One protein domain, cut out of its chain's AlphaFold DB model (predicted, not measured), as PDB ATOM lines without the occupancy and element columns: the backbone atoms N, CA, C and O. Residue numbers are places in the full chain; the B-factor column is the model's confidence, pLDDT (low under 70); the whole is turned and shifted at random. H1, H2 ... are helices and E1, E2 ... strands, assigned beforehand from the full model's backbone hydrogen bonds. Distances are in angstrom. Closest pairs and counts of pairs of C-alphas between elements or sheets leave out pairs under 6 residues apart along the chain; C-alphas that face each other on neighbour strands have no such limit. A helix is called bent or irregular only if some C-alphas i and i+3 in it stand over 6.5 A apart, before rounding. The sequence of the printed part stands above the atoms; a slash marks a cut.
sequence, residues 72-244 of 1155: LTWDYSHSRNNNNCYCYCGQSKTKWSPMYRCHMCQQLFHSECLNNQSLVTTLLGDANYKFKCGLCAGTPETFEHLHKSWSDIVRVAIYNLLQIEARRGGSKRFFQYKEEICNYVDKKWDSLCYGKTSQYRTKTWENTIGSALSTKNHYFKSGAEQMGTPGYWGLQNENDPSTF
ATOM      1  N   LEU A  72     -48.606  -1.242  30.923       78.31
ATOM      2  CA  LEU A  72     -47.259  -0.695  30.727       78.31
ATOM      3  C   LEU A  72     -47.271   0.740  30.181       78.31
ATOM      4  O   LEU A  72     -47.761   1.014  29.086       78.31
ATOM      5  N   THR A  73     -46.624   1.657  30.905       73.75
ATOM      6  CA  THR A  73     -46.451   3.063  30.501       73.75
ATOM      7  C   THR A  73     -45.011   3.344  30.060       73.75
ATOM      8  O   THR A  73     -44.066   3.051  30.792       73.75
ATOM      9  N   TRP A  74     -44.844   3.889  28.850       78.00
ATOM     10  CA  TRP A  74     -43.565   3.991  28.128       78.00
ATOM     11  C   TRP A  74     -43.048   5.430  27.985       78.00
ATOM     12  O   TRP A  74     -43.826   6.383  28.007       78.00
ATOM     13  N   ASP A  75     -41.735   5.578  27.785       70.69
ATOM     14  CA  ASP A  75     -41.094   6.843  27.410       70.69
ATOM     15  C   ASP A  75     -41.364   7.235  25.936       70.69
ATOM     16  O   ASP A  75     -41.814   6.434  25.115       70.69
ATOM     17  N   TYR A  76     -41.083   8.497  25.585       64.75
ATOM     18  CA  TYR A  76     -41.378   9.067  24.258       64.75
ATOM     19  C   TYR A  76     -40.689   8.324  23.094       64.75
ATOM     20  O   TYR A  76     -41.229   8.241  21.993       64.75
ATOM     21  N   SER A  77     -39.507   7.750  23.334       59.34
ATOM     22  CA  SER A  77     -38.748   6.937  22.372       59.34
ATOM     23  C   SER A  77     -39.111   5.440  22.394       59.34
ATOM     24  O   SER A  77     -38.488   4.645  21.683       59.34
ATOM     25  N   HIS A  78     -40.107   5.041  23.197       68.50
ATOM     26  CA  HIS A  78     -40.544   3.657  23.426       68.50
ATOM     27  C   HIS A  78     -39.355   2.708  23.697       68.50
ATOM     28  O   HIS A  78     -39.253   1.601  23.163       68.50
ATOM     29  N   SER A  79     -38.383   3.210  24.451       64.44
ATOM     30  CA  SER A  79     -37.090   2.625  24.804       64.44
ATOM     31  C   SER A  79     -37.003   2.190  26.266       64.44
ATOM     32  O   SER A  79     -36.130   1.380  26.592       64.44
ATOM     33  N   ARG A  80     -37.877   2.728  27.124       68.88
ATOM     34  CA  ARG A  80     -38.036   2.394  28.544       68.88
ATOM     35  C   ARG A  80     -39.516   2.415  28.927       68.88
ATOM     36  O   ARG A  80     -40.297   3.147  28.323       68.88
ATOM     37  N   ASN A  81     -39.891   1.656  29.951       79.62
ATOM     38  CA  ASN A  81     -41.195   1.746  30.600       79.62
ATOM     39  C   ASN A  81     -41.048   1.835  32.123       79.62
ATOM     40  O   ASN A  81     -40.043   1.403  32.687       79.62
ATOM     41  N   ASN A  82     -42.042   2.434  32.780       75.31
ATOM     42  CA  ASN A  82     -41.972   2.788  34.202       75.31
ATOM     43  C   ASN A  82     -41.863   1.562  35.124       75.31
ATOM     44  O   ASN A  82     -41.260   1.644  36.191       75.31
ATOM     45  N   ASN A  83     -42.397   0.418  34.690       73.81
ATOM     46  CA  ASN A  83     -42.375  -0.844  35.431       73.81
ATOM     47  C   ASN A  83     -41.072  -1.640  35.195       73.81
ATOM     48  O   ASN A  83     -40.810  -2.604  35.903       73.81
ATOM     49  N   ASN A  84     -40.262  -1.245  34.206       77.38
ATOM     50  CA  ASN A  84     -39.077  -1.951  33.716       77.38
ATOM     51  C   ASN A  84     -39.293  -3.422  33.286       77.38
ATOM     52  O   ASN A  84     -38.373  -4.229  33.397       77.38
ATOM     53  N   CYS A  85     -40.454  -3.749  32.708       77.31
ATOM     54  CA  CYS A  85     -40.774  -5.091  32.193       77.31
ATOM     55  C   CYS A  85     -40.878  -5.081  30.661       77.31
ATOM     56  O   CYS A  85     -41.753  -4.406  30.115       77.31
ATOM     57  N   TYR A  86     -40.005  -5.806  29.949       75.50
ATOM     58  CA  TYR A  86     -39.871  -5.650  28.488       75.50
ATOM     59  C   TYR A  86     -40.173  -6.919  27.672       75.50
ATOM     60  O   TYR A  86     -41.024  -6.881  26.790       75.50
ATOM     61  N   CYS A  87     -39.515  -8.042  27.953       80.00
ATOM     62  CA  CYS A  87     -39.593  -9.255  27.124       80.00
ATOM     63  C   CYS A  87     -40.604 -10.286  27.670       80.00
ATOM     64  O   CYS A  87     -41.255 -10.030  28.682       80.00
ATOM     65  N   TYR A  88     -40.727 -11.469  27.055       79.25
ATOM     66  CA  TYR A  88     -41.512 -12.605  27.567       79.25
ATOM     67  C   TYR A  88     -41.194 -12.951  29.033       79.25
ATOM     68  O   TYR A  88     -42.091 -13.309  29.790       79.25
ATOM     69  N   CYS A  89     -39.932 -12.794  29.444       77.44
ATOM     70  CA  CYS A  89     -39.460 -13.034  30.810       77.44
ATOM     71  C   CYS A  89     -39.887 -11.978  31.842       77.44
ATOM     72  O   CYS A  89     -39.643 -12.166  33.029       77.44
ATOM     73  N   GLY A  90     -40.441 -10.837  31.418       70.94
ATOM     74  CA  GLY A  90     -40.747  -9.706  32.303       70.94
ATOM     75  C   GLY A  90     -39.531  -8.951  32.854       70.94
ATOM     76  O   GLY A  90     -39.717  -7.960  33.547       70.94
ATOM     77  N   GLN A  91     -38.301  -9.358  32.533       76.31
ATOM     78  CA  GLN A  91     -37.083  -8.719  33.041       76.31
ATOM     79  C   GLN A  91     -36.789  -7.360  32.378       76.31
ATOM     80  O   GLN A  91     -37.354  -6.998  31.336       76.31
ATOM     81  N   SER A  92     -35.857  -6.627  32.996       74.31
ATOM     82  CA  SER A  92     -35.467  -5.264  32.626       74.31
ATOM     83  C   SER A  92     -34.476  -5.175  31.454       74.31
ATOM     84  O   SER A  92     -33.846  -6.153  31.044       74.31
ATOM     85  N   LYS A  93     -34.331  -3.966  30.899       70.81
ATOM     86  CA  LYS A  93     -33.331  -3.654  29.873       70.81
ATOM     87  C   LYS A  93     -31.962  -3.410  30.516       70.81
ATOM     88  O   LYS A  93     -31.719  -2.337  31.071       70.81
ATOM     89  N   THR A  94     -31.039  -4.359  30.374       65.44
ATOM     90  CA  THR A  94     -29.622  -4.118  30.682       65.44
ATOM     91  C   THR A  94     -29.022  -3.133  29.668       65.44
ATOM     92  O   THR A  94     -29.478  -3.025  28.528       65.44
ATOM     93  N   LYS A  95     -27.983  -2.382  30.063       59.09
ATOM     94  CA  LYS A  95     -27.372  -1.328  29.221       59.09
ATOM     95  C   LYS A  95     -26.763  -1.858  27.908       59.09
ATOM     96  O   LYS A  95     -26.546  -1.075  26.988       59.09
ATOM     97  N   TRP A  96     -26.483  -3.160  27.832       61.91
ATOM     98  CA  TRP A  96     -25.604  -3.755  26.823       61.91
ATOM     99  C   TRP A  96     -26.215  -4.911  26.009       61.91
ATOM    100  O   TRP A  96     -25.578  -5.327  25.044       61.91
ATOM    101  N   SER A  97     -27.411  -5.404  26.360       65.19
ATOM    102  CA  SER A  97     -28.114  -6.462  25.609       65.19
ATOM    103  C   SER A  97     -28.833  -5.889  24.371       65.19
ATOM    104  O   SER A  97     -29.490  -4.843  24.478       65.19
ATOM    105  N   PRO A  98     -28.730  -6.528  23.187       67.19
ATOM    106  CA  PRO A  98     -29.493  -6.133  22.009       67.19
ATOM    107  C   PRO A  98     -30.966  -6.556  22.149       67.19
ATOM    108  O   PRO A  98     -31.283  -7.689  22.497       67.19
ATOM    109  N   MET A  99     -31.888  -5.631  21.858       76.38
ATOM    110  CA  MET A  99     -33.330  -5.860  22.013       76.38
ATOM    111  C   MET A  99     -34.113  -5.598  20.725       76.38
ATOM    112  O   MET A  99     -33.846  -4.643  19.992       76.38
ATOM    113  N   TYR A 100     -35.139  -6.417  20.505       78.81
ATOM    114  CA  TYR A 100     -35.943  -6.469  19.294       78.81
ATOM    115  C   TYR A 100     -37.309  -5.840  19.483       78.81
ATOM    116  O   TYR A 100     -38.124  -6.295  20.284       78.81
ATOM    117  N   ARG A 101     -37.570  -4.793  18.701       81.44
ATOM    118  CA  ARG A 101     -38.855  -4.100  18.661       81.44
ATOM    119  C   ARG A 101     -39.824  -4.859  17.763       81.44
ATOM    120  O   ARG A 101     -39.616  -4.934  16.552       81.44
ATOM    121  N   CYS A 102     -40.903  -5.391  18.330       83.62
ATOM    122  CA  CYS A 102     -41.972  -5.973  17.519       83.62
ATOM    123  C   CYS A 102     -42.674  -4.872  16.707       83.62
ATOM    124  O   CYS A 102     -43.183  -3.907  17.271       83.62
ATOM    125  N   HIS A 103     -42.762  -5.025  15.386       82.31
ATOM    126  CA  HIS A 103     -43.395  -4.043  14.501       82.31
ATOM    127  C   HIS A 103     -44.907  -3.888  14.754       82.31
ATOM    128  O   HIS A 103     -45.469  -2.841  14.444       82.31
ATOM    129  N   MET A 104     -45.554  -4.905  15.336       78.69
ATOM    130  CA  MET A 104     -46.988  -4.891  15.645       78.69
ATOM    131  C   MET A 104     -47.284  -4.245  17.007       78.69
ATOM    132  O   MET A 104     -48.044  -3.284  17.064       78.69
ATOM    133  N   CYS A 105     -46.680  -4.737  18.098       80.69
ATOM    134  CA  CYS A 105     -46.981  -4.278  19.463       80.69
ATOM    135  C   CYS A 105     -45.951  -3.311  20.077       80.69
ATOM    136  O   CYS A 105     -46.137  -2.892  21.211       80.69
ATOM    137  N   GLN A 106     -44.871  -2.960  19.364       80.62
ATOM    138  CA  GLN A 106     -43.775  -2.053  19.777       80.62
ATOM    139  C   GLN A 106     -42.942  -2.467  21.011       80.62
ATOM    140  O   GLN A 106     -41.836  -1.944  21.190       80.62
ATOM    141  N   GLN A 107     -43.410  -3.458  21.773       81.06
ATOM    142  CA  GLN A 107     -42.728  -4.152  22.866       81.06
ATOM    143  C   GLN A 107     -41.302  -4.610  22.474       81.06
ATOM    144  O   GLN A 107     -41.050  -4.980  21.319       81.06
ATOM    145  N   LEU A 108     -40.376  -4.582  23.443       81.75
ATOM    146  CA  LEU A 108     -38.947  -4.883  23.280       81.75
ATOM    147  C   LEU A 108     -38.578  -6.249  23.878       81.75
ATOM    148  O   LEU A 108     -38.640  -6.428  25.090       81.75
ATOM    149  N   PHE A 109     -38.113  -7.180  23.051       82.31
ATOM    150  CA  PHE A 109     -37.735  -8.536  23.463       82.31
ATOM    151  C   PHE A 109     -36.204  -8.697  23.476       82.31
ATOM    152  O   PHE A 109     -35.544  -8.193  22.571       82.31
ATOM    153  N   HIS A 110     -35.615  -9.355  24.479       80.38
ATOM    154  CA  HIS A 110     -34.174  -9.678  24.491       80.38
ATOM    155  C   HIS A 110     -33.829 -10.689  23.387       80.38
ATOM    156  O   HIS A 110     -34.666 -11.524  23.046       80.38
ATOM    157  N   SER A 111     -32.601 -10.639  22.865       74.62
ATOM    158  CA  SER A 111     -32.066 -11.578  21.863       74.62
ATOM    159  C   SER A 111     -32.253 -13.051  22.231       74.62
ATOM    160  O   SER A 111     -32.783 -13.816  21.428       74.62
ATOM    161  N   GLU A 112     -31.833 -13.448  23.435       72.75
ATOM    162  CA  GLU A 112     -31.815 -14.856  23.855       72.75
ATOM    163  C   GLU A 112     -33.224 -15.451  24.009       72.75
ATOM    164  O   GLU A 112     -33.415 -16.650  23.816       72.75
ATOM    165  N   CYS A 113     -34.223 -14.619  24.321       75.50
ATOM    166  CA  CYS A 113     -35.601 -15.042  24.588       75.50
ATOM    167  C   CYS A 113     -36.432 -15.349  23.330       75.50
ATOM    168  O   CYS A 113     -37.620 -15.653  23.459       75.50
ATOM    169  N   LEU A 114     -35.857 -15.206  22.131       76.12
ATOM    170  CA  LEU A 114     -36.534 -15.476  20.864       76.12
ATOM    171  C   LEU A 114     -36.385 -16.948  20.469       76.12
ATOM    172  O   LEU A 114     -35.298 -17.519  20.546       76.12
ATOM    173  N   ASN A 115     -37.460 -17.555  19.969       67.69
ATOM    174  CA  ASN A 115     -37.503 -18.996  19.679       67.69
ATOM    175  C   ASN A 115     -36.638 -19.413  18.475       67.69
ATOM    176  O   ASN A 115     -36.428 -20.604  18.260       67.69
ATOM    177  N   ASN A 116     -36.157 -18.461  17.667       65.94
ATOM    178  CA  ASN A 116     -35.276 -18.734  16.532       65.94
ATOM    179  C   ASN A 116     -34.086 -17.761  16.497       65.94
ATOM    180  O   ASN A 116     -34.037 -16.827  15.696       65.94
ATOM    181  N   GLN A 117     -33.112 -18.020  17.370       61.06
ATOM    182  CA  GLN A 117     -31.884 -17.232  17.523       61.06
ATOM    183  C   GLN A 117     -31.041 -17.139  16.230       61.06
ATOM    184  O   GLN A 117     -30.279 -16.191  16.066       61.06
ATOM    185  N   SER A 118     -31.215 -18.056  15.265       55.59
ATOM    186  CA  SER A 118     -30.463 -18.044  13.994       55.59
ATOM    187  C   SER A 118     -30.803 -16.873  13.056       55.59
ATOM    188  O   SER A 118     -30.031 -16.568  12.150       55.59
ATOM    189  N   LEU A 119     -31.934 -16.190  13.277       53.81
ATOM    190  CA  LEU A 119     -32.398 -15.054  12.465       53.81
ATOM    191  C   LEU A 119     -32.008 -13.678  13.051       53.81
ATOM    192  O   LEU A 119     -32.476 -12.644  12.574       53.81
ATOM    193  N   VAL A 120     -31.207 -13.648  14.120       59.66
ATOM    194  CA  VAL A 120     -31.123 -12.510  15.051       59.66
ATOM    195  C   VAL A 120     -29.841 -11.684  14.853       59.66
ATOM    196  O   VAL A 120     -28.728 -12.199  14.795       59.66
ATOM    197  N   THR A 121     -29.986 -10.362  14.735       57.91
ATOM    198  CA  THR A 121     -28.931  -9.428  14.298       57.91
ATOM    199  C   THR A 121     -28.105  -8.853  15.459       57.91
ATOM    200  O   THR A 121     -28.378  -7.753  15.932       57.91
ATOM    201  N   THR A 122     -27.061  -9.551  15.908       61.22
ATOM    202  CA  THR A 122     -26.275  -9.249  17.135       61.22
ATOM    203  C   THR A 122     -25.572  -7.874  17.240       61.22
ATOM    204  O   THR A 122     -24.894  -7.618  18.233       61.22
ATOM    205  N   LEU A 123     -25.722  -6.956  16.277       71.00
ATOM    206  CA  LEU A 123     -25.099  -5.624  16.301       71.00
ATOM    207  C   LEU A 123     -25.984  -4.564  16.978       71.00
ATOM    208  O   LEU A 123     -27.151  -4.378  16.629       71.00
ATOM    209  N   LEU A 124     -25.400  -3.790  17.896       71.62
ATOM    210  CA  LEU A 124     -26.107  -2.717  18.601       71.62
ATOM    211  C   LEU A 124     -26.479  -1.575  17.637       71.62
ATOM    212  O   LEU A 124     -25.724  -1.222  16.731       71.62
ATOM    213  N   GLY A 125     -27.647  -0.965  17.844       69.62
ATOM    214  CA  GLY A 125     -28.115   0.187  17.064       69.62
ATOM    215  C   GLY A 125     -28.698  -0.119  15.676       69.62
ATOM    216  O   GLY A 125     -29.178   0.799  15.002       69.62
ATOM    217  N   ASP A 126     -28.723  -1.374  15.219       75.69
ATOM    218  CA  ASP A 126     -29.354  -1.700  13.940       75.69
ATOM    219  C   ASP A 126     -30.874  -1.903  14.046       75.69
ATOM    220  O   ASP A 126     -31.354  -2.972  14.391       75.69
ATOM    221  N   ALA A 127     -31.649  -0.892  13.646       72.56
ATOM    222  CA  ALA A 127     -33.105  -1.005  13.481       72.56
ATOM    223  C   ALA A 127     -33.584  -1.224  12.019       72.56
ATOM    224  O   ALA A 127     -34.692  -0.823  11.673       72.56
ATOM    225  N   ASN A 128     -32.768  -1.796  11.115       77.94
ATOM    226  CA  ASN A 128     -33.226  -2.167   9.756       77.94
ATOM    227  C   ASN A 128     -33.700  -3.634   9.712       77.94
ATOM    228  O   ASN A 128     -33.114  -4.473   9.025       77.94
ATOM    229  N   TYR A 129     -34.793  -3.920  10.421       80.56
ATOM    230  CA  TYR A 129     -35.511  -5.198  10.395       80.56
ATOM    231  C   TYR A 129     -37.025  -4.976  10.554       80.56
ATOM    232  O   TYR A 129     -37.460  -3.925  11.028       80.56
ATOM    233  N   LYS A 130     -37.836  -5.979  10.203       81.62
ATOM    234  CA  LYS A 130     -39.177  -6.183  10.766       81.62
ATOM    235  C   LYS A 130     -39.139  -7.438  11.631       81.62
ATOM    236  O   LYS A 130     -38.787  -8.506  11.144       81.62
ATOM    237  N   PHE A 131     -39.537  -7.317  12.890       84.69
ATOM    238  CA  PHE A 131     -39.726  -8.450  13.792       84.69
ATOM    239  C   PHE A 131     -41.200  -8.530  14.199       84.69
ATOM    240  O   PHE A 131     -41.832  -7.500  14.443       84.69
ATOM    241  N   LYS A 132     -41.755  -9.741  14.272       83.81
ATOM    242  CA  LYS A 132     -43.105 -10.024  14.775       83.81
ATOM    243  C   LYS A 132     -42.993 -11.080  15.872       83.81
ATOM    244  O   LYS A 132     -42.702 -12.239  15.580       83.81
ATOM    245  N   CYS A 133     -43.229 -10.668  17.114       84.75
ATOM    246  CA  CYS A 133     -43.223 -11.568  18.262       84.75
ATOM    247  C   CYS A 133     -44.340 -12.620  18.158       84.75
ATOM    248  O   CYS A 133     -45.386 -12.376  17.546       84.75
ATOM    249  N   GLY A 134     -44.138 -13.772  18.796       77.38
ATOM    250  CA  GLY A 134     -45.061 -14.908  18.804       77.38
ATOM    251  C   GLY A 134     -46.495 -14.536  19.195       77.38
ATOM    252  O   GLY A 134     -47.430 -14.959  18.522       77.38
ATOM    253  N   LEU A 135     -46.663 -13.652  20.188       77.75
ATOM    254  CA  LEU A 135     -47.964 -13.114  20.628       77.75
ATOM    255  C   LEU A 135     -48.746 -12.404  19.508       77.75
ATOM    256  O   LEU A 135     -49.968 -12.475  19.465       77.75
ATOM    257  N   CYS A 136     -48.053 -11.724  18.589       78.75
ATOM    258  CA  CYS A 136     -48.668 -11.082  17.421       78.75
ATOM    259  C   CYS A 136     -48.695 -11.996  16.184       78.75
ATOM    260  O   CYS A 136     -49.350 -11.678  15.188       78.75
ATOM    261  N   ALA A 137     -47.926 -13.086  16.190       74.12
ATOM    262  CA  ALA A 137     -47.789 -14.013  15.072       74.12
ATOM    263  C   ALA A 137     -48.744 -15.215  15.146       74.12
ATOM    264  O   ALA A 137     -49.109 -15.727  14.095       74.12
ATOM    265  N   GLY A 138     -49.150 -15.634  16.350       67.25
ATOM    266  CA  GLY A 138     -49.774 -16.941  16.601       67.25
ATOM    267  C   GLY A 138     -48.756 -18.077  16.790       67.25
ATOM    268  O   GLY A 138     -49.149 -19.221  16.982       67.25
ATOM    269  N   THR A 139     -47.456 -17.745  16.788       66.75
ATOM    270  CA  THR A 139     -46.286 -18.633  16.616       66.75
ATOM    271  C   THR A 139     -46.226 -19.373  15.261       66.75
ATOM    272  O   THR A 139     -47.268 -19.729  14.717       66.75
ATOM    273  N   PRO A 140     -45.027 -19.615  14.686       67.69
ATOM    274  CA  PRO A 140     -43.703 -19.156  15.126       67.69
ATOM    275  C   PRO A 140     -43.506 -17.637  14.961       67.69
ATOM    276  O   PRO A 140     -44.364 -16.923  14.449       67.69
ATOM    277  N   GLU A 141     -42.382 -17.126  15.456       77.94
ATOM    278  CA  GLU A 141     -42.000 -15.716  15.309       77.94
ATOM    279  C   GLU A 141     -41.451 -15.445  13.901       77.94
ATOM    280  O   GLU A 141     -40.786 -16.304  13.324       77.94
ATOM    281  N   THR A 142     -41.690 -14.253  13.344       76.38
ATOM    282  CA  THR A 142     -41.222 -13.914  11.983       76.38
ATOM    283  C   THR A 142     -40.233 -12.755  12.005       76.38
ATOM    284  O   THR A 142     -40.545 -11.689  12.546       76.38
ATOM    285  N   PHE A 143     -39.080 -12.934  11.360       79.38
ATOM    286  CA  PHE A 143     -38.032 -11.923  11.228       79.38
ATOM    287  C   PHE A 143     -37.714 -11.667   9.747       79.38
ATOM    288  O   PHE A 143     -37.549 -12.604   8.972       79.38
ATOM    289  N   GLU A 144     -37.623 -10.399   9.351       77.19
ATOM    290  CA  GLU A 144     -37.335  -9.968   7.981       77.19
ATOM    291  C   GLU A 144     -36.289  -8.842   8.005       77.19
ATOM    292  O   GLU A 144     -36.561  -7.741   8.488       77.19
ATOM    293  N   HIS A 145     -35.085  -9.079   7.477       75.88
ATOM    294  CA  HIS A 145     -34.072  -8.024   7.379       75.88
ATOM    295  C   HIS A 145     -34.472  -6.983   6.322       75.88
ATOM    296  O   HIS A 145     -34.778  -7.328   5.181       75.88
ATOM    297  N   LEU A 146     -34.401  -5.694   6.665       74.19
ATOM    298  CA  LEU A 146     -34.661  -4.615   5.712       74.19
ATOM    299  C   LEU A 146     -33.363  -4.159   5.039       74.19
ATOM    300  O   LEU A 146     -32.339  -3.957   5.697       74.19
ATOM    301  N   HIS A 147     -33.435  -3.916   3.729       71.75
ATOM    302  CA  HIS A 147     -32.340  -3.362   2.932       71.75
ATOM    303  C   HIS A 147     -31.731  -2.115   3.601       71.75
ATOM    304  O   HIS A 147     -32.436  -1.141   3.884       71.75
ATOM    305  N   LYS A 148     -30.417  -2.125   3.848       78.50
ATOM    306  CA  LYS A 148     -29.687  -1.006   4.463       78.50
ATOM    307  C   LYS A 148     -29.117  -0.089   3.388       78.50
ATOM    308  O   LYS A 148     -28.570  -0.565   2.398       78.50
ATOM    309  N   SER A 149     -29.187   1.230   3.579       81.88
ATOM    310  CA  SER A 149     -28.364   2.129   2.764       81.88
ATOM    311  C   SER A 149     -26.917   2.109   3.264       81.88
ATOM    312  O   SER A 149     -26.671   1.881   4.450       81.88
ATOM    313  N   TRP A 150     -25.953   2.441   2.400       83.25
ATOM    314  CA  TRP A 150     -24.547   2.592   2.803       83.25
ATOM    315  C   TRP A 150     -24.360   3.556   3.987       83.25
ATOM    316  O   TRP A 150     -23.524   3.313   4.850       83.25
ATOM    317  N   SER A 151     -25.188   4.600   4.107       84.50
ATOM    318  CA  SER A 151     -25.164   5.485   5.281       84.50
ATOM    319  C   SER A 151     -25.699   4.854   6.570       84.50
ATOM    320  O   SER A 151     -25.312   5.288   7.649       84.50
ATOM    321  N   ASP A 152     -26.567   3.843   6.496       83.69
ATOM    322  CA  ASP A 152     -27.042   3.137   7.692       83.69
ATOM    323  C   ASP A 152     -26.011   2.106   8.158       83.69
ATOM    324  O   ASP A 152     -25.757   2.020   9.355       83.69
ATOM    325  N   ILE A 153     -25.354   1.413   7.218       85.81
ATOM    326  CA  ILE A 153     -24.207   0.526   7.486       85.81
ATOM    327  C   ILE A 153     -23.103   1.306   8.218       85.81
ATOM    328  O   ILE A 153     -22.659   0.899   9.288       85.81
ATOM    329  N   VAL A 154     -22.719   2.477   7.696       88.25
ATOM    330  CA  VAL A 154     -21.670   3.318   8.298       88.25
ATOM    331  C   VAL A 154     -22.096   3.905   9.653       88.25
ATOM    332  O   VAL A 154     -21.261   4.000  10.550       88.25
ATOM    333  N   ARG A 155     -23.384   4.236   9.866       86.94
ATOM    334  CA  ARG A 155     -23.868   4.633  11.205       86.94
ATOM    335  C   ARG A 155     -23.774   3.494  12.221       86.94
ATOM    336  O   ARG A 155     -23.308   3.737  13.330       86.94
ATOM    337  N   VAL A 156     -24.185   2.277  11.857       86.81
ATOM    338  CA  VAL A 156     -24.092   1.103  12.746       86.81
ATOM    339  C   VAL A 156     -22.625   0.782  13.055       86.81
ATOM    340  O   VAL A 156     -22.294   0.570  14.220       86.81
ATOM    341  N   ALA A 157     -21.731   0.843  12.065       89.00
ATOM    342  CA  ALA A 157     -20.296   0.629  12.264       89.00
ATOM    343  C   ALA A 157     -19.672   1.632  13.255       89.00
ATOM    344  O   ALA A 157     -19.103   1.219  14.262       89.00
ATOM    345  N   ILE A 158     -19.833   2.944  13.027       89.12
ATOM    346  CA  ILE A 158     -19.258   3.970  13.922       89.12
ATOM    347  C   ILE A 158     -19.896   3.906  15.319       89.12
ATOM    348  O   ILE A 158     -19.201   4.101  16.313       89.12
ATOM    349  N   TYR A 159     -21.190   3.583  15.431       87.12
ATOM    350  CA  TYR A 159     -21.829   3.416  16.739       87.12
ATOM    351  C   TYR A 159     -21.264   2.233  17.530       87.12
ATOM    352  O   TYR A 159     -20.968   2.387  18.710       87.12
ATOM    353  N   ASN A 160     -21.063   1.069  16.904       86.69
ATOM    354  CA  ASN A 160     -20.478  -0.072  17.612       86.69
ATOM    355  C   ASN A 160     -19.009   0.193  17.990       86.69
ATOM    356  O   ASN A 160     -18.609  -0.179  19.089       86.69
ATOM    357  N   LEU A 161     -18.244   0.918  17.163       88.19
ATOM    358  CA  LEU A 161     -16.905   1.405  17.529       88.19
ATOM    359  C   LEU A 161     -16.937   2.337  18.758       88.19
ATOM    360  O   LEU A 161     -16.166   2.127  19.692       88.19
ATOM    361  N   LEU A 162     -17.877   3.291  18.828       86.56
ATOM    362  CA  LEU A 162     -18.083   4.126  20.025       86.56
ATOM    363  C   LEU A 162     -18.422   3.291  21.272       86.56
ATOM    364  O   LEU A 162     -17.942   3.605  22.358       86.56
ATOM    365  N   GLN A 163     -19.226   2.228  21.143       81.19
ATOM    366  CA  GLN A 163     -19.560   1.366  22.286       81.19
ATOM    367  C   GLN A 163     -18.401   0.451  22.715       81.19
ATOM    368  O   GLN A 163     -18.292   0.145  23.901       81.19
ATOM    369  N   ILE A 164     -17.519   0.043  21.798       84.12
ATOM    370  CA  ILE A 164     -16.282  -0.685  22.128       84.12
ATOM    371  C   ILE A 164     -15.345   0.219  22.939       84.12
ATOM    372  O   ILE A 164     -14.906  -0.172  24.020       84.12
ATOM    373  N   GLU A 165     -15.124   1.457  22.490       84.31
ATOM    374  CA  GLU A 165     -14.328   2.443  23.230       84.31
ATOM    375  C   GLU A 165     -14.948   2.773  24.596       84.31
ATOM    376  O   GLU A 165     -14.252   2.760  25.611       84.31
ATOM    377  N   ALA A 166     -16.272   2.957  24.665       79.50
ATOM    378  CA  ALA A 166     -16.978   3.211  25.922       79.50
ATOM    379  C   ALA A 166     -16.920   2.033  26.917       79.50
ATOM    380  O   ALA A 166     -16.981   2.262  28.125       79.50
ATOM    381  N   ARG A 167     -16.789   0.783  26.443       77.38
ATOM    382  CA  ARG A 167     -16.525  -0.398  27.291       77.38
ATOM    383  C   ARG A 167     -15.064  -0.467  27.750       77.38
ATOM    384  O   ARG A 167     -14.817  -0.875  28.877       77.38
ATOM    385  N   ARG A 168     -14.119  -0.027  26.910       81.31
ATOM    386  CA  ARG A 168     -12.679   0.094  27.225       81.31
ATOM    387  C   ARG A 168     -12.339   1.296  28.126       81.31
ATOM    388  O   ARG A 168     -11.189   1.447  28.523       81.31
ATOM    389  N   GLY A 169     -13.307   2.163  28.439       72.81
ATOM    390  CA  GLY A 169     -13.088   3.411  29.186       72.81
ATOM    391  C   GLY A 169     -12.462   4.543  28.358       72.81
ATOM    392  O   GLY A 169     -12.099   5.581  28.908       72.81
ATOM    393  N   GLY A 170     -12.343   4.365  27.039       73.00
ATOM    394  CA  GLY A 170     -11.790   5.350  26.115       73.00
ATOM    395  C   GLY A 170     -12.737   6.527  25.859       73.00
ATOM    396  O   GLY A 170     -13.957   6.382  25.829       73.00
ATOM    397  N   SER A 171     -12.167   7.713  25.622       73.12
ATOM    398  CA  SER A 171     -12.913   8.931  25.246       73.12
ATOM    399  C   SER A 171     -12.872   9.217  23.731       73.12
ATOM    400  O   SER A 171     -13.114  10.339  23.280       73.12
ATOM    401  N   LYS A 172     -12.515   8.213  22.918       82.31
ATOM    402  CA  LYS A 172     -12.301   8.368  21.475       82.31
ATOM    403  C   LYS A 172     -13.630   8.541  20.731       82.31
ATOM    404  O   LYS A 172     -14.457   7.638  20.669       82.31
ATOM    405  N   ARG A 173     -13.815   9.726  20.139       82.31
ATOM    406  CA  ARG A 173     -15.050  10.147  19.442       82.31
ATOM    407  C   ARG A 173     -14.955  10.164  17.911       82.31
ATOM    408  O   ARG A 173     -15.968  10.338  17.237       82.31
ATOM    409  N   PHE A 174     -13.755   9.984  17.361       88.06
ATOM    410  CA  PHE A 174     -13.499   9.970  15.920       88.06
ATOM    411  C   PHE A 174     -12.612   8.786  15.543       88.06
ATOM    412  O   PHE A 174     -11.636   8.501  16.231       88.06
ATOM    413  N   PHE A 175     -12.932   8.149  14.419       88.75
ATOM    414  CA  PHE A 175     -12.273   6.943  13.924       88.75
ATOM    415  C   PHE A 175     -11.716   7.160  12.519       88.75
ATOM    416  O   PHE A 175     -12.253   7.945  11.729       88.75
ATOM    417  N   GLN A 176     -10.623   6.470  12.213       88.12
ATOM    418  CA  GLN A 176      -9.913   6.575  10.948       88.12
ATOM    419  C   GLN A 176     -10.661   5.814   9.845       88.12
ATOM    420  O   GLN A 176     -10.939   4.619   9.964       88.12
ATOM    421  N   TYR A 177     -10.996   6.508   8.752       86.31
ATOM    422  CA  TYR A 177     -11.846   5.981   7.673       86.31
ATOM    423  C   TYR A 177     -11.392   4.614   7.129       86.31
ATOM    424  O   TYR A 177     -12.226   3.721   6.990       86.31
ATOM    425  N   LYS A 178     -10.093   4.425   6.862       82.12
ATOM    426  CA  LYS A 178      -9.563   3.157   6.334       82.12
ATOM    427  C   LYS A 178      -9.249   2.140   7.432       82.12
ATOM    428  O   LYS A 178      -9.801   1.045   7.409       82.12
ATOM    429  N   GLU A 179      -8.377   2.498   8.373       83.88
ATOM    430  CA  GLU A 179      -7.837   1.550   9.361       83.88
ATOM    431  C   GLU A 179      -8.859   1.061  10.396       83.88
ATOM    432  O   GLU A 179      -8.702  -0.042  10.915       83.88
ATOM    433  N   GLU A 180      -9.914   1.835  10.672       86.31
ATOM    434  CA  GLU A 180     -10.903   1.508  11.706       86.31
ATOM    435  C   GLU A 180     -12.301   1.305  11.120       86.31
ATOM    436  O   GLU A 180     -12.896   0.246  11.303       86.31
ATOM    437  N   ILE A 181     -12.832   2.282  10.371       88.38
ATOM    438  CA  ILE A 181     -14.224   2.227   9.890       88.38
ATOM    439  C   ILE A 181     -14.389   1.160   8.797       88.38
ATOM    440  O   ILE A 181     -15.288   0.325   8.897       88.38
ATOM    441  N   CYS A 182     -13.532   1.140   7.770       88.06
ATOM    442  CA  CYS A 182     -13.568   0.076   6.762       88.06
ATOM    443  C   CYS A 182     -13.179  -1.287   7.359       88.06
ATOM    444  O   CYS A 182     -13.887  -2.260   7.124       88.06
ATOM    445  N   ASN A 183     -12.128  -1.360   8.181       88.56
ATOM    446  CA  ASN A 183     -11.707  -2.593   8.862       88.56
ATOM    447  C   ASN A 183     -12.853  -3.239   9.672       88.56
ATOM    448  O   ASN A 183     -13.156  -4.415   9.488       88.56
ATOM    449  N   TYR A 184     -13.580  -2.453  10.477       87.94
ATOM    450  CA  TYR A 184     -14.750  -2.936  11.219       87.94
ATOM    451  C   TYR A 184     -15.871  -3.451  10.298       87.94
ATOM    452  O   TYR A 184     -16.473  -4.489  10.573       87.94
ATOM    453  N   VAL A 185     -16.145  -2.752   9.187       87.44
ATOM    454  CA  VAL A 185     -17.170  -3.171   8.214       87.44
ATOM    455  C   VAL A 185     -16.780  -4.458   7.481       87.44
ATOM    456  O   VAL A 185     -17.664  -5.262   7.205       87.44
ATOM    457  N   ASP A 186     -15.495  -4.695   7.206       85.19
ATOM    458  CA  ASP A 186     -15.036  -5.954   6.602       85.19
ATOM    459  C   ASP A 186     -15.060  -7.106   7.630       85.19
ATOM    460  O   ASP A 186     -15.595  -8.173   7.337       85.19
ATOM    461  N   LYS A 187     -14.620  -6.867   8.881       84.75
ATOM    462  CA  LYS A 187     -14.683  -7.849   9.987       84.75
ATOM    463  C   LYS A 187     -16.107  -8.250  10.405       84.75
ATOM    464  O   LYS A 187     -16.293  -9.337  10.949       84.75
ATOM    465  N   LYS A 188     -17.118  -7.397  10.196       82.38
ATOM    466  CA  LYS A 188     -18.542  -7.691  10.488       82.38
ATOM    467  C   LYS A 188     -19.428  -7.640   9.239       82.38
ATOM    468  O   LYS A 188     -20.617  -7.334   9.330       82.38
ATOM    469  N   TRP A 189     -18.858  -7.966   8.077       81.38
ATOM    470  CA  TRP A 189     -19.507  -7.828   6.772       81.38
ATOM    471  C   TRP A 189     -20.859  -8.546   6.678       81.38
ATOM    472  O   TRP A 189     -21.875  -7.906   6.404       81.38
ATOM    473  N   ASP A 190     -20.915  -9.851   6.951       76.00
ATOM    474  CA  ASP A 190     -22.161 -10.623   6.827       76.00
ATOM    475  C   ASP A 190     -23.208 -10.231   7.884       76.00
ATOM    476  O   ASP A 190     -24.407 -10.248   7.606       76.00
ATOM    477  N   SER A 191     -22.763  -9.752   9.054       74.75
ATOM    478  CA  SER A 191     -23.619  -9.172  10.100       74.75
ATOM    479  C   SER A 191     -24.164  -7.775   9.760       74.75
ATOM    480  O   SER A 191     -25.056  -7.293  10.459       74.75
ATOM    481  N   LEU A 192     -23.651  -7.113   8.715       76.62
ATOM    482  CA  LEU A 192     -24.103  -5.802   8.224       76.62
ATOM    483  C   LEU A 192     -24.866  -5.897   6.888       76.62
ATOM    484  O   LEU A 192     -25.765  -5.091   6.639       76.62
ATOM    485  N   CYS A 193     -24.524  -6.873   6.039       71.94
ATOM    486  CA  CYS A 193     -24.887  -6.944   4.617       71.94
ATOM    487  C   CYS A 193     -25.672  -8.225   4.238       71.94
ATOM    488  O   CYS A 193     -25.492  -8.754   3.137       71.94
ATOM    489  N   TYR A 194     -26.526  -8.716   5.148       66.75
ATOM    490  CA  TYR A 194     -27.220 -10.020   5.109       66.75
ATOM    491  C   TYR A 194     -27.634 -10.532   3.718       66.75
ATOM    492  O   TYR A 194     -28.292  -9.833   2.943       66.75
ATOM    493  N   GLY A 195     -27.323 -11.803   3.438       54.22
ATOM    494  CA  GLY A 195     -27.910 -12.592   2.344       54.22
ATOM    495  C   GLY A 195     -27.566 -12.155   0.913       54.22
ATOM    496  O   GLY A 195     -27.977 -12.817  -0.036       54.22
ATOM    497  N   LYS A 196     -26.821 -11.059   0.724       51.62
ATOM    498  CA  LYS A 196     -26.405 -10.538  -0.594       51.62
ATOM    499  C   LYS A 196     -24.915 -10.184  -0.636       51.62
ATOM    500  O   LYS A 196     -24.506  -9.228  -1.298       51.62
ATOM    501  N   THR A 197     -24.102 -10.985   0.052       50.44
ATOM    502  CA  THR A 197     -22.657 -10.801   0.277       50.44
ATOM    503  C   THR A 197     -21.870 -10.466  -1.000       50.44
ATOM    504  O   THR A 197     -20.993  -9.601  -0.970       50.44
ATOM    505  N   SER A 198     -22.221 -11.063  -2.147       50.22
ATOM    506  CA  SER A 198     -21.569 -10.823  -3.446       50.22
ATOM    507  C   SER A 198     -21.933  -9.494  -4.125       50.22
ATOM    508  O   SER A 198     -21.122  -8.959  -4.880       50.22
ATOM    509  N   GLN A 199     -23.122  -8.934  -3.872       56.88
ATOM    510  CA  GLN A 199     -23.640  -7.785  -4.630       56.88
ATOM    511  C   GLN A 199     -23.081  -6.439  -4.132       56.88
ATOM    512  O   GLN A 199     -22.982  -5.488  -4.907       56.88
ATOM    513  N   TYR A 200     -22.661  -6.363  -2.863       58.12
ATOM    514  CA  TYR A 200     -22.100  -5.146  -2.262       58.12
ATOM    515  C   TYR A 200     -20.562  -5.113  -2.231       58.12
ATOM    516  O   TYR A 200     -19.986  -4.023  -2.290       58.12
ATOM    517  N   ARG A 201     -19.874  -6.270  -2.204       68.12
ATOM    518  CA  ARG A 201     -18.401  -6.364  -2.062       68.12
ATOM    519  C   ARG A 201     -17.654  -6.128  -3.386       68.12
ATOM    520  O   ARG A 201     -16.741  -6.856  -3.768       68.12
ATOM    521  N   THR A 202     -18.051  -5.077  -4.104       67.56
ATOM    522  CA  THR A 202     -17.329  -4.563  -5.281       67.56
ATOM    523  C   THR A 202     -15.891  -4.190  -4.904       67.56
ATOM    524  O   THR A 202     -15.650  -3.742  -3.787       67.56
ATOM    525  N   LYS A 203     -14.923  -4.261  -5.832       68.12
ATOM    526  CA  LYS A 203     -13.498  -3.903  -5.582       68.12
ATOM    527  C   LYS A 203     -13.243  -2.408  -5.270       68.12
ATOM    528  O   LYS A 203     -12.115  -1.932  -5.380       68.12
ATOM    529  N   THR A 204     -14.290  -1.659  -4.939       74.81
ATOM    530  CA  THR A 204     -14.312  -0.221  -4.651       74.81
ATOM    531  C   THR A 204     -15.263   0.137  -3.499       74.81
ATOM    532  O   THR A 204     -15.547   1.319  -3.324       74.81
ATOM    533  N   TRP A 205     -15.761  -0.839  -2.726       82.81
ATOM    534  CA  TRP A 205     -16.781  -0.624  -1.686       82.81
ATOM    535  C   TRP A 205     -16.374   0.414  -0.622       82.81
ATOM    536  O   TRP A 205     -17.209   1.222  -0.216       82.81
ATOM    537  N   GLU A 206     -15.084   0.484  -0.267       82.38
ATOM    538  CA  GLU A 206     -14.505   1.547   0.574       82.38
ATOM    539  C   GLU A 206     -14.904   2.950   0.084       82.38
ATOM    540  O   GLU A 206     -15.412   3.769   0.847       82.38
ATOM    541  N   ASN A 207     -14.751   3.226  -1.219       83.12
ATOM    542  CA  ASN A 207     -15.034   4.542  -1.799       83.12
ATOM    543  C   ASN A 207     -16.516   4.921  -1.670       83.12
ATOM    544  O   ASN A 207     -16.847   6.105  -1.620       83.12
ATOM    545  N   THR A 208     -17.413   3.936  -1.585       84.19
ATOM    546  CA  THR A 208     -18.839   4.151  -1.317       84.19
ATOM    547  C   THR A 208     -19.072   4.587   0.132       84.19
ATOM    548  O   THR A 208     -19.901   5.462   0.371       84.19
ATOM    549  N   ILE A 209     -18.293   4.070   1.091       85.88
ATOM    550  CA  ILE A 209     -18.270   4.558   2.482       85.88
ATOM    551  C   ILE A 209     -17.712   5.983   2.548       85.88
ATOM    552  O   ILE A 209     -18.365   6.855   3.120       85.88
ATOM    553  N   GLY A 210     -16.578   6.263   1.896       83.69
ATOM    554  CA  GLY A 210     -16.016   7.621   1.812       83.69
ATOM    555  C   GLY A 210     -17.000   8.634   1.206       83.69
ATOM    556  O   GLY A 210     -17.103   9.778   1.656       83.69
ATOM    557  N   SER A 211     -17.795   8.186   0.231       82.94
ATOM    558  CA  SER A 211     -18.872   8.962  -0.388       82.94
ATOM    559  C   SER A 211     -20.080   9.133   0.547       82.94
ATOM    560  O   SER A 211     -20.643  10.222   0.625       82.94
ATOM    561  N   ALA A 212     -20.474   8.104   1.306       83.25
ATOM    562  CA  ALA A 212     -21.564   8.182   2.285       83.25
ATOM    563  C   ALA A 212     -21.241   9.143   3.447       83.25
ATOM    564  O   ALA A 212     -22.107   9.930   3.838       83.25
ATOM    565  N   LEU A 213     -19.996   9.116   3.936       84.25
ATOM    566  CA  LEU A 213     -19.464  10.022   4.962       84.25
ATOM    567  C   LEU A 213     -19.515  11.490   4.512       84.25
ATOM    568  O   LEU A 213     -20.011  12.339   5.246       84.25
ATOM    569  N   SER A 214     -19.067  11.775   3.285       78.12
ATOM    570  CA  SER A 214     -18.960  13.138   2.735       78.12
ATOM    571  C   SER A 214     -20.242  13.700   2.101       78.12
ATOM    572  O   SER A 214     -20.335  14.906   1.883       78.12
ATOM    573  N   THR A 215     -21.239  12.857   1.803       75.81
ATOM    574  CA  THR A 215     -22.524  13.293   1.214       75.81
ATOM    575  C   THR A 215     -23.601  13.562   2.274       75.81
ATOM    576  O   THR A 215     -24.541  14.314   2.017       75.81
ATOM    577  N   LYS A 216     -23.511  12.956   3.469       69.69
ATOM    578  CA  LYS A 216     -24.553  13.038   4.514       69.69
ATOM    579  C   LYS A 216     -24.053  13.656   5.826       69.69
ATOM    580  O   LYS A 216     -24.186  13.074   6.901       69.69
ATOM    581  N   ASN A 217     -23.584  14.898   5.732       65.12
ATOM    582  CA  ASN A 217     -23.039  15.713   6.834       65.12
ATOM    583  C   ASN A 217     -24.027  16.031   7.987       65.12
ATOM    584  O   ASN A 217     -23.665  16.757   8.902       65.12
ATOM    585  N   HIS A 218     -25.270  15.535   7.934       73.50
ATOM    586  CA  HIS A 218     -26.270  15.603   9.016       73.50
ATOM    587  C   HIS A 218     -26.304  14.333   9.893       73.50
ATOM    588  O   HIS A 218     -27.145  14.203  10.780       73.50
ATOM    589  N   TYR A 219     -25.430  13.363   9.608       78.06
ATOM    590  CA  TYR A 219     -25.209  12.167  10.429       78.06
ATOM    591  C   TYR A 219     -23.742  12.002  10.838       78.06
ATOM    592  O   TYR A 219     -23.469  11.453  11.904       78.06
ATOM    593  N   PHE A 220     -22.814  12.469  10.000       86.50
ATOM    594  CA  PHE A 220     -21.375  12.296  10.176       86.50
ATOM    595  C   PHE A 220     -20.679  13.651  10.321       86.50
ATOM    596  O   PHE A 220     -20.881  14.546   9.500       86.50
ATOM    597  N   LYS A 221     -19.826  13.777  11.339       85.62
ATOM    598  CA  LYS A 221     -18.940  14.925  11.554       85.62
ATOM    599  C   LYS A 221     -17.520  14.533  11.144       85.62
ATOM    600  O   LYS A 221     -17.021  13.494  11.577       85.62
ATOM    601  N   SER A 222     -16.847  15.365  10.348       84.38
ATOM    602  CA  SER A 222     -15.411  15.189  10.101       84.38
ATOM    603  C   SER A 222     -14.603  15.662  11.312       84.38
ATOM    604  O   SER A 222     -14.876  16.720  11.876       84.38
ATOM    605  N   GLY A 223     -13.604  14.875  11.706       79.12
ATOM    606  CA  GLY A 223     -12.665  15.198  12.781       79.12
ATOM    607  C   GLY A 223     -11.446  16.004  12.324       79.12
ATOM    608  O   GLY A 223     -10.592  16.297  13.152       79.12
ATOM    609  N   ALA A 224     -11.337  16.362  11.038       76.69
ATOM    610  CA  ALA A 224     -10.127  16.970  10.471       76.69
ATOM    611  C   ALA A 224      -9.695  18.276  11.173       76.69
ATOM    612  O   ALA A 224      -8.507  18.496  11.381       76.69
ATOM    613  N   GLU A 225     -10.658  19.096  11.604       69.44
ATOM    614  CA  GLU A 225     -10.421  20.338  12.364       69.44
ATOM    615  C   GLU A 225      -9.916  20.094  13.798       69.44
ATOM    616  O   GLU A 225      -9.334  20.989  14.401       69.44
ATOM    617  N   GLN A 226     -10.151  18.902  14.359       70.25
ATOM    618  CA  GLN A 226      -9.835  18.561  15.756       70.25
ATOM    619  C   GLN A 226      -8.625  17.619  15.879       70.25
ATOM    620  O   GLN A 226      -7.946  17.634  16.897       70.25
ATOM    621  N   MET A 227      -8.333  16.838  14.833       71.25
ATOM    622  CA  MET A 227      -7.214  15.885  14.758       71.25
ATOM    623  C   MET A 227      -6.039  16.402  13.900       71.25
ATOM    624  O   MET A 227      -5.082  15.670  13.651       71.25
ATOM    625  N   GLY A 228      -6.132  17.625  13.361       62.97
ATOM    626  CA  GLY A 228      -5.110  18.259  12.511       62.97
ATOM    627  C   GLY A 228      -4.850  17.578  11.157       62.97
ATOM    628  O   GLY A 228      -4.004  18.031  10.392       62.97
ATOM    629  N   THR A 229      -5.554  16.486  10.852       69.50
ATOM    630  CA  THR A 229      -5.266  15.581   9.732       69.50
ATOM    631  C   THR A 229      -6.563  15.071   9.081       69.50
ATOM    632  O   THR A 229      -7.536  14.756   9.776       69.50
ATOM    633  N   PRO A 230      -6.635  14.996   7.738       74.50
ATOM    634  CA  PRO A 230      -7.840  14.567   7.035       74.50
ATOM    635  C   PRO A 230      -7.981  13.037   7.041       74.50
ATOM    636  O   PRO A 230      -7.082  12.323   6.610       74.50
ATOM    637  N   GLY A 231      -9.144  12.530   7.458       80.75
ATOM    638  CA  GLY A 231      -9.445  11.087   7.446       80.75
ATOM    639  C   GLY A 231     -10.263  10.589   8.639       80.75
ATOM    640  O   GLY A 231     -10.828   9.498   8.566       80.75
ATOM    641  N   TYR A 232     -10.366  11.394   9.697       86.44
ATOM    642  CA  TYR A 232     -11.146  11.092  10.897       86.44
ATOM    643  C   TYR A 232     -12.629  11.449  10.756       86.44
ATOM    644  O   TYR A 232     -12.972  12.527  10.258       86.44
ATOM    645  N   TRP A 233     -13.506  10.569  11.245       88.75
ATOM    646  CA  TRP A 233     -14.964  10.737  11.219       88.75
ATOM    647  C   TRP A 233     -15.623  10.228  12.503       88.75
ATOM    648  O   TRP A 233     -15.204   9.223  13.068       88.75
ATOM    649  N   GLY A 234     -16.677  10.914  12.940       87.94
ATOM    650  CA  GLY A 234     -17.515  10.531  14.078       87.94
ATOM    651  C   GLY A 234     -18.998  10.719  13.757       87.94
ATOM    652  O   GLY A 234     -19.353  11.310  12.732       87.94
ATOM    653  N   LEU A 235     -19.882  10.225  14.625       85.75
ATOM    654  CA  LEU A 235     -21.310  10.539  14.535       85.75
ATOM    655  C   LEU A 235     -21.573  11.966  15.029       85.75
ATOM    656  O   LEU A 235     -20.923  12.441  15.954       85.75
ATOM    657  N   GLN A 236     -22.542  12.649  14.419       80.25
ATOM    658  CA  GLN A 236     -22.962  13.978  14.878       80.25
ATOM    659  C   GLN A 236     -23.831  13.913  16.147       80.25
ATOM    660  O   GLN A 236     -23.786  14.830  16.962       80.25
ATOM    661  N   ASN A 237     -24.570  12.813  16.327       74.56
ATOM    662  CA  ASN A 237     -25.306  12.479  17.545       74.56
ATOM    663  C   ASN A 237     -24.764  11.149  18.091       74.56
ATOM    664  O   ASN A 237     -24.745  10.159  17.363       74.56
ATOM    665  N   GLU A 238     -24.374  11.111  19.363       66.81
ATOM    666  CA  GLU A 238     -23.802   9.917  20.022       66.81
ATOM    667  C   GLU A 238     -24.875   8.942  20.552       66.81
ATOM    668  O   GLU A 238     -24.565   7.858  21.042       66.81
ATOM    669  N   ASN A 239     -26.150   9.325  20.432       63.75
ATOM    670  CA  ASN A 239     -27.302   8.533  20.853       63.75
ATOM    671  C   ASN A 239     -27.559   7.335  19.921       63.75
ATOM    672  O   ASN A 239     -27.261   7.368  18.728       63.75
ATOM    673  N   ASP A 240     -28.189   6.299  20.477       60.34
ATOM    674  CA  ASP A 240     -28.425   5.004  19.832       60.34
ATOM    675  C   ASP A 240     -29.126   5.112  18.455       60.34
ATOM    676  O   ASP A 240     -30.291   5.525  18.397       60.34
ATOM    677  N   PRO A 241     -28.492   4.693  17.337       58.59
ATOM    678  CA  PRO A 241     -29.088   4.734  16.002       58.59
ATOM    679  C   PRO A 241     -30.381   3.925  15.845       58.59
ATOM    680  O   PRO A 241     -31.132   4.192  14.907       58.59
ATOM    681  N   SER A 242     -30.686   2.980  16.744       53.88
ATOM    682  CA  SER A 242     -31.973   2.272  16.768       53.88
ATOM    683  C   SER A 242     -33.116   3.133  17.318       53.88
ATOM    684  O   SER A 242     -34.263   2.948  16.915       53.88
ATOM    685  N   THR A 243     -32.814   4.135  18.154       47.81
ATOM    686  CA  THR A 243     -33.781   5.181  18.547       47.81
ATOM    687  C   THR A 243     -34.000   6.220  17.440       47.81
ATOM    688  O   THR A 243     -34.990   6.944  17.464       47.81
ATOM    689  N   PHE A 244     -33.127   6.251  16.424       46.66
ATOM    690  CA  PHE A 244     -33.158   7.193  15.300       46.66
ATOM    691  C   PHE A 244     -33.398   6.513  13.942       46.66
ATOM    692  O   PHE A 244     -32.665   6.764  12.980       46.66
TER     693      PHE A 244
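AT A GLANCE: This is residues 72 to 244 of the 1155 residues of the protein "B30.2/SPRY domain-containing protein" of Planoprotostelium fungivorum (UniProt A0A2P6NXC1). Two lobes lie one after the other along the longest axis: a loop-rich one with two small strand pairs, E1 with E2 and E3 with E4, and one built round the long helix H2. In the second lobe H3 and H6 cross H2, and the two-strand sheet of E5 and E6 packs on H2 mainly through E6, with the short H7 beyond it. The printed part has 173 residues with seven named helices and six named strands, in the order E1 E2 E3 H1 E4 H2 H3 H4 H5 H6 E5 H7 E6; each of the three two-strand sheets is antiparallel. The class is mixed, helices and strands, with 78 residues, under half, in named elements. The whole is compact, with a radius of gyration of the C-alphas of 17.4 A and spans of 53 by 37 by 26 A.

IN THESE COORDINATES: Residues 72 to 98 hold no named element. Strand E1, residues 99 to 101, begins with C-alpha 99 at (-33.330, -5.860, 22.013), and E2 is residues 108 to 110. Strand E3, residues 129 to 132, is 10.0 A long from first to last C-alpha. H1 is residues 134 to 137, and E4, residues 142 to 145, is 10.3 A long. The longest helix, H2, residues 150 to 168, runs 27.3 A from C-alpha 150 at (-24.547, 2.592, 2.803). H3, residues 177 to 187, is 14.3 A long; it is neither bent nor irregular, but only just: C-alphas 179 and 182 are 6.5 A apart. H4 is residues 189 to 192, H5 is residues 197 to 200, and H6, residues 205 to 215, is 15.3 A long. E5 is residues 220 to 222, H7 is residues 224 to 227, and E6, residues 232 to 235, is 10.8 A long and ends with C-alpha 235 at (-21.310, 10.539, 14.535).

HOW THE PARTS SIT: E1 and E2 form an antiparallel hairpin, with N 100 and O 109 within hydrogen-bond range at 2.8 A. The closest C-alphas of E1 and E3, those of Arg 101 and Phe 131, are 6.6 A apart. E3 and E4 are antiparallel neighbours at 175 degrees, with N 130 and O 144 at 2.8 A. E1 and H2 are apart, and so are E3 and H2. H2 touches H3 with residues 153 to 161 alone, closest at the C-alphas of Ala 157 and Val 185, 6.4 A, about perpendicular at 86 degrees. H2 touches H6 with residues 150 to 154 alone, closest at the C-alphas of Ser 151 and Ala 212, 5.4 A, about perpendicular at 90 degrees. H3 and H6 touch at a steep tilt of 54 degrees, opposite ways, closest at the C-alphas of Cys 182 and Glu 206, 6.4 A. H4 is close to H2 but not clearly touching, with the C-alphas of Ile 153 and Leu 192 6.4 A apart. H5 and H6 meet only through their link. E5 and E6 are antiparallel neighbours, with N 221 and O 234 at 2.9 A. The closest C-alphas of H2 and E6, those of Ile 158 and Gly 234, are 6.8 A apart; those of H7 and E6, Ala 224 and Tyr 232, are 6.0 A apart. Residues 175 to 176 make a short antiparallel pairing with residues 232 to 233 of E6. Every O i to N i+4 pair is within hydrogen-bond range in H2 and H6, and 4 of 7 in H3; H1, H4, H5 and H7 are too short for such a pair.

THE WHOLE: The C-alphas farthest apart, those of Gly 138 and Gly 228, are 57.0 A apart. The printed part has no cut, and the link from E2 to E3, 18 residues, is long. The mean pLDDT of the printed part is 75.6; 44 residues are under 70, among them residues 115 to 122, 194 to 203 and 238 to 244.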